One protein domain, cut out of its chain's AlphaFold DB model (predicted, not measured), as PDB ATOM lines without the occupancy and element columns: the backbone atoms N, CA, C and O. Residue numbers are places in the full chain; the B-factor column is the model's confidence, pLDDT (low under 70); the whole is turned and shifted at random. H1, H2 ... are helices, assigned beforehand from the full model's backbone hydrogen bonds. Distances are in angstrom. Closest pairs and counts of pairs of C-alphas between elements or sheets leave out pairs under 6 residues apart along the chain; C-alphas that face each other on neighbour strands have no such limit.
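AT A GLANCE: This is residues 2 to 31 and 56 to 94 of the 175 residues of the protein "Protein-export membrane protein SecG" of Verrucomicrobiales bacterium (UniProt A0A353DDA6). Two long helices, H1 and H2, run opposite ways, nearly side by side in a loosely joined pair; they come nearest at Ile 28 and Gly 67 and spread from there toward Ile 2 and Ala 92. Residues 56 to 62 of H2 stick out beyond the place where the two are near, and residues 2 to 13 and 82 to 94 stand free too. The printed part has 69 residues with two named helices, H1 then H2, and no named strand; the class is all helix. The whole is only just extended, close to loose, with a radius of gyration of the C-alphas of 16.6 A, and its outline is a rod spanning 55 by 20 by 14 A.

IN THESE COORDINATES: Find C-alpha 2 at (12.003, -16.134, 15.576); from there H1, residues 2 to 30, runs 41.7 A to C-alpha 30 at (30.425, 16.005, 34.807). Past the cut, H2, residues 56 to 92, runs 51.9 A to C-alpha 92 at (7.688, -0.224, 6.587).

HOW THE PARTS SIT: Look at Ile 28 and Gly 67, whose C-alphas, 7.0 A apart, are the closest of H1 and H2. The two helices are close but not clearly touching, with 2 pairs of C-alphas within 8 A. They run opposite ways at a shallow tilt of 23 degrees, 14.4 A centre to centre. In H1 every O i to N i+4 pair is within hydrogen-bond range; in H2, 32 of 33 are.

THE WHOLE: The two C-alphas farthest apart are those of Thr 56 and Glu 94, at 56.5 A. Residues 32 to 55 are not printed, and C-alphas 31 and 56 are 14.4 A apart across the cut. The mean pLDDT of the printed part is 70.1, and 30 residues are under 70, among them residues 56 to 61 and 80 to 94.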
ATOM      1  N   ILE A   2      10.828 -16.948  15.975       65.75
ATOM      2  CA  ILE A   2      12.003 -16.134  15.576       65.75
ATOM      3  C   ILE A   2      11.746 -14.617  15.460       65.75
ATOM      4  O   ILE A   2      12.604 -13.833  15.853       65.75
ATOM      5  N   LEU A   3      10.556 -14.184  15.022       69.25
ATOM      6  CA  LEU A   3      10.213 -12.751  14.951       69.25
ATOM      7  C   LEU A   3      10.168 -12.067  16.329       69.25
ATOM      8  O   LEU A   3      10.623 -10.938  16.475       69.25
ATOM      9  N   GLY A   4       9.670 -12.762  17.358       79.50
ATOM     10  CA  GLY A   4       9.639 -12.221  18.722       79.50
ATOM     11  C   GLY A   4      11.044 -12.020  19.294       79.50
ATOM     12  O   GLY A   4      11.301 -11.037  19.978       79.50
ATOM     13  N   TRP A   5      11.971 -12.916  18.947       76.19
ATOM     14  CA  TRP A   5      13.362 -12.841  19.381       76.19
ATOM     15  C   TRP A   5      14.132 -11.698  18.705       76.19
ATOM     16  O   TRP A   5      14.914 -11.012  19.357       76.19
ATOM     17  N   LEU A   6      13.865 -11.428  17.424       75.31
ATOM     18  CA  LEU A   6      14.509 -10.329  16.702       75.31
ATOM     19  C   LEU A   6      14.054  -8.954  17.219       75.31
ATOM     20  O   LEU A   6      14.890  -8.085  17.458       75.31
ATOM     21  N   ASN A   7      12.755  -8.784  17.487       82.94
ATOM     22  CA  ASN A   7      12.218  -7.556  18.083       82.94
ATOM     23  C   ASN A   7      12.757  -7.319  19.499       82.94
ATOM     24  O   ASN A   7      13.084  -6.185  19.854       82.94
ATOM     25  N   ILE A   8      12.899  -8.380  20.303       82.00
ATOM     26  CA  ILE A   8      13.499  -8.267  21.638       82.00
ATOM     27  C   ILE A   8      14.971  -7.852  21.543       82.00
ATOM     28  O   ILE A   8      15.402  -6.981  22.292       82.00
ATOM     29  N   ALA A   9      15.729  -8.417  20.596       80.62
ATOM     30  CA  ALA A   9      17.144  -8.106  20.407       80.62
ATOM     31  C   ALA A   9      17.358  -6.669  19.905       80.62
ATOM     32  O   ALA A   9      18.254  -5.980  20.386       80.62
ATOM     33  N   ILE A  10      16.518  -6.193  18.982       79.50
ATOM     34  CA  ILE A  10      16.569  -4.813  18.477       79.50
ATOM     35  C   ILE A  10      16.281  -3.818  19.603       79.50
ATOM     36  O   ILE A  10      17.079  -2.908  19.816       79.50
ATOM     37  N   ASN A  11      15.211  -4.029  20.376       81.12
ATOM     38  CA  ASN A  11      14.897  -3.179  21.525       81.12
ATOM     39  C   ASN A  11      16.014  -3.204  22.574       81.12
ATOM     40  O   ASN A  11      16.381  -2.153  23.088       81.12
ATOM     41  N   LEU A  12      16.621  -4.365  22.844       84.12
ATOM     42  CA  LEU A  12      17.760  -4.467  23.763       84.12
ATOM     43  C   LEU A  12      18.960  -3.639  23.300       84.12
ATOM     44  O   LEU A  12      19.563  -2.934  24.104       84.12
ATOM     45  N   VAL A  13      19.295  -3.697  22.010       76.69
ATOM     46  CA  VAL A  13      20.405  -2.926  21.435       76.69
ATOM     47  C   VAL A  13      20.105  -1.426  21.463       76.69
ATOM     48  O   VAL A  13      21.001  -0.640  21.765       76.69
ATOM     49  N   VAL A  14      18.859  -1.020  21.204       81.25
ATOM     50  CA  VAL A  14      18.425   0.385  21.283       81.25
ATOM     51  C   VAL A  14      18.463   0.889  22.723       81.25
ATOM     52  O   VAL A  14      19.049   1.935  22.983       81.25
ATOM     53  N   ILE A  15      17.916   0.135  23.675       79.50
ATOM     54  CA  ILE A  15      17.916   0.497  25.097       79.50
ATOM     55  C   ILE A  15      19.353   0.575  25.621       79.50
ATOM     56  O   ILE A  15      19.722   1.567  26.247       79.50
ATOM     57  N   ALA A  16      20.192  -0.417  25.314       78.44
ATOM     58  CA  ALA A  16      21.605  -0.395  25.681       78.44
ATOM     59  C   ALA A  16      22.322   0.821  25.077       78.44
ATOM     60  O   ALA A  16      23.116   1.472  25.754       78.44
ATOM     61  N   HIS A  17      22.004   1.178  23.833       73.38
ATOM     62  CA  HIS A  17      22.557   2.359  23.183       73.38
ATOM     63  C   HIS A  17      22.118   3.665  23.860       73.38
ATOM     64  O   HIS A  17      22.963   4.518  24.124       73.38
ATOM     65  N   VAL A  18      20.833   3.809  24.195       79.81
ATOM     66  CA  VAL A  18      20.305   4.980  24.912       79.81
ATOM     67  C   VAL A  18      20.982   5.128  26.273       79.81
ATOM     68  O   VAL A  18      21.400   6.229  26.624       79.81
ATOM     69  N   VAL A  19      21.176   4.028  27.005       78.38
ATOM     70  CA  VAL A  19      21.866   4.028  28.305       78.38
ATOM     71  C   VAL A  19      23.338   4.428  28.162       78.38
ATOM     72  O   VAL A  19      23.819   5.261  28.927       78.38
ATOM     73  N   VAL A  20      24.053   3.890  27.170       72.56
ATOM     74  CA  VAL A  20      25.457   4.253  26.896       72.56
ATOM     75  C   VAL A  20      25.579   5.716  26.457       72.56
ATOM     76  O   VAL A  20      26.500   6.409  26.887       72.56
ATOM     77  N   SER A  21      24.637   6.200  25.646       73.94
ATOM     78  CA  SER A  21      24.568   7.596  25.211       73.94
ATOM     79  C   SER A  21      24.329   8.533  26.397       73.94
ATOM     80  O   SER A  21      25.092   9.478  26.590       73.94
ATOM     81  N   LEU A  22      23.355   8.220  27.264       74.94
ATOM     82  CA  LEU A  22      23.105   8.975  28.494       74.94
ATOM     83  C   LEU A  22      24.321   8.978  29.423       74.94
ATOM     84  O   LEU A  22      24.664  10.026  29.960       74.94
ATOM     85  N   LEU A  23      24.985   7.830  29.602       71.69
ATOM     86  CA  LEU A  23      26.194   7.733  30.422       71.69
ATOM     87  C   LEU A  23      27.328   8.594  29.860       71.69
ATOM     88  O   LEU A  23      27.987   9.289  30.627       71.69
ATOM     89  N   LEU A  24      27.529   8.614  28.540       69.12
ATOM     90  CA  LEU A  24      28.528   9.485  27.914       69.12
ATOM     91  C   LEU A  24      28.172  10.971  28.026       69.12
ATOM     92  O   LEU A  24      29.059  11.784  28.281       69.12
ATOM     93  N   ILE A  25      26.892  11.328  27.908       71.88
ATOM     94  CA  ILE A  25      26.406  12.699  28.126       71.88
ATOM     95  C   ILE A  25      26.602  13.118  29.594       71.88
ATOM     96  O   ILE A  25      26.979  14.250  29.889       71.88
ATOM     97  N   LEU A  26      26.394  12.203  30.539       68.44
ATOM     98  CA  LEU A  26      26.642  12.473  31.951       68.44
ATOM     99  C   LEU A  26      28.140  12.665  32.220       68.44
ATOM    100  O   LEU A  26      28.517  13.569  32.960       68.44
ATOM    101  N   VAL A  27      28.998  11.862  31.585       66.38
ATOM    102  CA  VAL A  27      30.461  11.994  31.672       66.38
ATOM    103  C   VAL A  27      30.932  13.323  31.073       66.38
ATOM    104  O   VAL A  27      31.741  14.001  31.707       66.38
ATOM    105  N   ILE A  28      30.397  13.746  29.921       71.94
ATOM    106  CA  ILE A  28      30.776  15.024  29.294       71.94
ATOM    107  C   ILE A  28      30.240  16.239  30.072       71.94
ATOM    108  O   ILE A  28      30.890  17.278  30.106       71.94
ATOM    109  N   LEU A  29      29.094  16.113  30.757       70.69
ATOM    110  CA  LEU A  29      28.552  17.163  31.633       70.69
ATOM    111  C   LEU A  29      29.233  17.217  33.005       70.69
ATOM    112  O   LEU A  29      29.371  18.301  33.571       70.69
ATOM    113  N   MET A  30      29.649  16.075  33.561       62.97
ATOM    114  CA  MET A  30      30.425  16.005  34.807       62.97
ATOM    115  C   MET A  30      31.791  16.666  34.619       62.97
ATOM    116  O   MET A  30      32.271  17.384  35.496       62.97
ATOM    117  N   GLN A  31      32.368  16.506  33.429       58.97
ATOM    118  CA  GLN A  31      33.482  17.310  32.944       58.97
ATOM    119  C   GLN A  31      33.002  18.705  32.536       58.97
ATOM    120  O   GLN A  31      33.353  19.151  31.445       58.97
ATOM    121  N   THR A  56      48.240  21.989  32.126       62.09
ATOM    122  CA  THR A  56      46.899  22.538  31.861       62.09
ATOM    123  C   THR A  56      46.504  22.417  30.389       62.09
ATOM    124  O   THR A  56      45.414  21.944  30.092       62.09
ATOM    125  N   ASP A  57      47.401  22.734  29.457       66.00
ATOM    126  CA  ASP A  57      47.133  22.684  28.018       66.00
ATOM    127  C   ASP A  57      46.930  21.239  27.524       66.00
ATOM    128  O   ASP A  57      46.094  20.990  26.662       66.00
ATOM    129  N   VAL A  58      47.604  20.245  28.118       66.12
ATOM    130  CA  VAL A  58      47.370  18.820  27.804       66.12
ATOM    131  C   VAL A  58      46.029  18.325  28.357       66.12
ATOM    132  O   VAL A  58      45.324  17.593  27.662       66.12
ATOM    133  N   LEU A  59      45.631  18.739  29.564       66.38
ATOM    134  CA  LEU A  59      44.320  18.406  30.150       66.38
ATOM    135  C   LEU A  59      43.164  19.087  29.394       66.38
ATOM    136  O   LEU A  59      42.130  18.466  29.126       66.38
ATOM    137  N   GLN A  60      43.369  20.335  28.978       68.75
ATOM    138  CA  GLN A  60      42.422  21.109  28.183       68.75
ATOM    139  C   GLN A  60      42.288  20.533  26.768       68.75
ATOM    140  O   GLN A  60      41.173  20.263  26.315       68.75
ATOM    141  N   LYS A  61      43.406  20.215  26.103       65.25
ATOM    142  CA  LYS A  61      43.408  19.511  24.808       65.25
ATOM    143  C   LYS A  61      42.819  18.109  24.908       65.25
ATOM    144  O   LYS A  61      42.104  17.703  23.999       65.25
ATOM    145  N   GLY A  62      43.057  17.390  26.004       70.81
ATOM    146  CA  GLY A  62      42.459  16.080  26.259       70.81
ATOM    147  C   GLY A  62      40.935  16.154  26.316       70.81
ATOM    148  O   GLY A  62      40.258  15.375  25.651       70.81
ATOM    149  N   THR A  63      40.392  17.146  27.019       72.94
ATOM    150  CA  THR A  63      38.938  17.347  27.136       72.94
ATOM    151  C   THR A  63      38.316  17.789  25.810       72.94
ATOM    152  O   THR A  63      37.278  17.266  25.410       72.94
ATOM    153  N   VAL A  64      38.979  18.682  25.066       71.25
ATOM    154  CA  VAL A  64      38.544  19.084  23.714       71.25
ATOM    155  C   VAL A  64      38.572  17.898  22.750       71.25
ATOM    156  O   VAL A  64      37.642  17.724  21.961       71.25
ATOM    157  N   TYR A  65      39.597  17.047  22.829       72.69
ATOM    158  CA  TYR A  65      39.699  15.846  22.004       72.69
ATOM    159  C   TYR A  65      38.614  14.825  22.364       72.69
ATOM    160  O   TYR A  65      37.958  14.305  21.465       72.69
ATOM    161  N   LEU A  66      38.354  14.597  23.656       66.12
ATOM    162  CA  LEU A  66      37.272  13.727  24.129       66.12
ATOM    163  C   LEU A  66      35.889  14.249  23.713       66.12
ATOM    164  O   LEU A  66      35.067  13.469  23.233       66.12
ATOM    165  N   GLY A  67      35.642  15.556  23.834       70.25
ATOM    166  CA  GLY A  67      34.391  16.184  23.404       70.25
ATOM    167  C   GLY A  67      34.188  16.125  21.889       70.25
ATOM    168  O   GLY A  67      33.105  15.777  21.417       70.25
ATOM    169  N   THR A  68      35.246  16.375  21.114       73.69
ATOM    170  CA  THR A  68      35.214  16.253  19.647       73.69
ATOM    171  C   THR A  68      34.968  14.804  19.228       73.69
ATOM    172  O   THR A  68      34.115  14.538  18.383       73.69
ATOM    173  N   LEU A  69      35.666  13.849  19.850       72.75
ATOM    174  CA  LEU A  69      35.515  12.427  19.561       72.75
ATOM    175  C   LEU A  69      34.105  11.930  19.904       72.75
ATOM    176  O   LEU A  69      33.531  11.170  19.129       72.75
ATOM    177  N   PHE A  70      33.517  12.413  21.003       71.50
ATOM    178  CA  PHE A  70      32.127  12.142  21.373       71.50
ATOM    179  C   PHE A  70      31.133  12.663  20.325       71.50
ATOM    180  O   PHE A  70      30.236  11.927  19.911       71.50
ATOM    181  N   PHE A  71      31.311  13.896  19.845       70.81
ATOM    182  CA  PHE A  71      30.443  14.477  18.819       70.81
ATOM    183  C   PHE A  71      30.507  13.691  17.502       70.81
ATOM    184  O   PHE A  71      29.475  13.367  16.912       70.81
ATOM    185  N   VAL A  72      31.717  13.309  17.080       76.75
ATOM    186  CA  VAL A  72      31.919  12.457  15.900       76.75
ATOM    187  C   VAL A  72      31.260  11.089  16.098       76.75
ATOM    188  O   VAL A  72      30.569  10.617  15.198       76.75
ATOM    189  N   PHE A  73      31.395  10.469  17.274       73.75
ATOM    190  CA  PHE A  73      30.736   9.195  17.579       73.75
ATOM    191  C   PHE A  73      29.207   9.306  17.520       73.75
ATOM    192  O   PHE A  73      28.557   8.448  16.926       73.75
ATOM    193  N   SER A  74      28.639  10.384  18.072       72.44
ATOM    194  CA  SER A  74      27.200  10.670  18.009       72.44
ATOM    195  C   SER A  74      26.715  10.768  16.560       72.44
ATOM    196  O   SER A  74      25.741  10.118  16.184       72.44
ATOM    197  N   LEU A  75      27.453  11.485  15.708       77.62
ATOM    198  CA  LEU A  75      27.109  11.634  14.294       77.62
ATOM    199  C   LEU A  75      27.232  10.312  13.518       77.62
ATOM    200  O   LEU A  75      26.352   9.972  12.727       77.62
ATOM    201  N   VAL A  76      28.289   9.533  13.765       77.19
ATOM    202  CA  VAL A  76      28.481   8.216  13.134       77.19
ATOM    203  C   VAL A  76      27.349   7.264  13.516       77.19
ATOM    204  O   VAL A  76      26.818   6.566  12.648       77.19
ATOM    205  N   LEU A  77      26.937   7.250  14.786       69.94
ATOM    206  CA  LEU A  77      25.839   6.400  15.236       69.94
ATOM    207  C   LEU A  77      24.490   6.911  14.728       69.94
ATOM    208  O   LEU A  77      23.689   6.085  14.304       69.94
ATOM    209  N   ALA A  78      24.260   8.224  14.648       71.44
ATOM    210  CA  ALA A  78      23.061   8.790  14.030       71.44
ATOM    211  C   ALA A  78      22.940   8.399  12.549       71.44
ATOM    212  O   ALA A  78      21.865   8.006  12.102       71.44
ATOM    213  N   ILE A  79      24.041   8.419  11.791       74.88
ATOM    214  CA  ILE A  79      24.051   7.999  10.382       74.88
ATOM    215  C   ILE A  79      23.869   6.482  10.256       74.88
ATOM    216  O   ILE A  79      23.137   6.018   9.380       74.88
ATOM    217  N   LEU A  80      24.508   5.684  11.116       69.69
ATOM    218  CA  LEU A  80      24.375   4.226  11.088       69.69
ATOM    219  C   LEU A  80      22.967   3.782  11.505       69.69
ATOM    220  O   LEU A  80      22.402   2.878  10.893       69.69
ATOM    221  N   PHE A  81      22.383   4.446  12.501       64.88
ATOM    222  CA  PHE A  81      21.010   4.238  12.945       64.88
ATOM    223  C   PHE A  81      20.021   4.730  11.888       64.88
ATOM    224  O   PHE A  81      19.128   3.984  11.516       64.88
ATOM    225  N   GLY A  82      20.242   5.908  11.299       69.31
ATOM    226  CA  GLY A  82      19.471   6.423  10.166       69.31
ATOM    227  C   GLY A  82      19.501   5.490   8.953       69.31
ATOM    228  O   GLY A  82      18.462   5.229   8.364       69.31
ATOM    229  N   LYS A  83      20.652   4.892   8.618       68.00
ATOM    230  CA  LYS A  83      20.750   3.871   7.556       68.00
ATOM    231  C   LYS A  83      20.033   2.575   7.914       68.00
ATOM    232  O   LYS A  83      19.414   1.988   7.036       68.00
ATOM    233  N   ARG A  84      20.103   2.119   9.169       63.09
ATOM    234  CA  ARG A  84      19.340   0.945   9.626       63.09
ATOM    235  C   ARG A  84      17.838   1.221   9.574       63.09
ATOM    236  O   ARG A  84      17.128   0.460   8.938       63.09
ATOM    237  N   ASN A  85      17.397   2.370  10.079       61.91
ATOM    238  CA  ASN A  85      16.014   2.836   9.983       61.91
ATOM    239  C   ASN A  85      15.566   3.101   8.544       61.91
ATOM    240  O   ASN A  85      14.390   2.967   8.271       61.91
ATOM    241  N   ALA A  86      16.453   3.441   7.607       62.66
ATOM    242  CA  ALA A  86      16.107   3.559   6.188       62.66
ATOM    243  C   ALA A  86      15.964   2.185   5.504       62.66
ATOM    244  O   ALA A  86      15.170   2.028   4.579       62.66
ATOM    245  N   ILE A  87      16.720   1.176   5.954       60.44
ATOM    246  CA  ILE A  87      16.587  -0.219   5.502       60.44
ATOM    247  C   ILE A  87      15.311  -0.846   6.094       60.44
ATOM    248  O   ILE A  87      14.598  -1.548   5.384       60.44
ATOM    249  N   GLU A  88      15.007  -0.572   7.365       58.47
ATOM    250  CA  GLU A  88      13.730  -0.914   8.008       58.47
ATOM    251  C   GLU A  88      12.566  -0.082   7.437       58.47
ATOM    252  O   GLU A  88      11.482  -0.609   7.243       58.47
ATOM    253  N   GLY A  89      12.795   1.185   7.092       58.06
ATOM    254  CA  GLY A  89      11.818   2.109   6.508       58.06
ATOM    255  C   GLY A  89      11.370   1.659   5.126       58.06
ATOM    256  O   GLY A  89      10.180   1.585   4.878       58.06
ATOM    257  N   LYS A  90      12.293   1.158   4.296       55.62
ATOM    258  CA  LYS A  90      11.941   0.452   3.052       55.62
ATOM    259  C   LYS A  90      11.089  -0.806   3.260       55.62
ATOM    260  O   LYS A  90      10.437  -1.227   2.314       55.62
ATOM    261  N   ARG A  91      11.113  -1.422   4.450       51.00
ATOM    262  CA  ARG A  91      10.223  -2.540   4.816       51.00
ATOM    263  C   ARG A  91       8.902  -2.054   5.426       51.00
ATOM    264  O   ARG A  91       7.908  -2.749   5.291       51.00
ATOM    265  N   ALA A  92       8.888  -0.880   6.057       51.66
ATOM    266  CA  ALA A  92       7.688  -0.224   6.587       51.66
ATOM    267  C   ALA A  92       6.889   0.538   5.507       51.66
ATOM    268  O   ALA A  92       5.681   0.691   5.636       51.66
ATOM    269  N   ASP A  93       7.524   0.963   4.411       51.75
ATOM    270  CA  ASP A  93       6.843   1.478   3.213       51.75
ATOM    271  C   ASP A  93       6.043   0.371   2.491       51.75
ATOM    272  O   ASP A  93       5.058   0.662   1.816       51.75
ATOM    273  N   GLU A  94       6.425  -0.902   2.661       53.56
ATOM    274  CA  GLU A  94       5.649  -2.060   2.185       53.56
ATOM    275  C   GLU A  94       4.594  -2.545   3.198       53.56
ATOM    276  O   GLU A  94       3.667  -3.251   2.807       53.56
TER     277      GLU A  94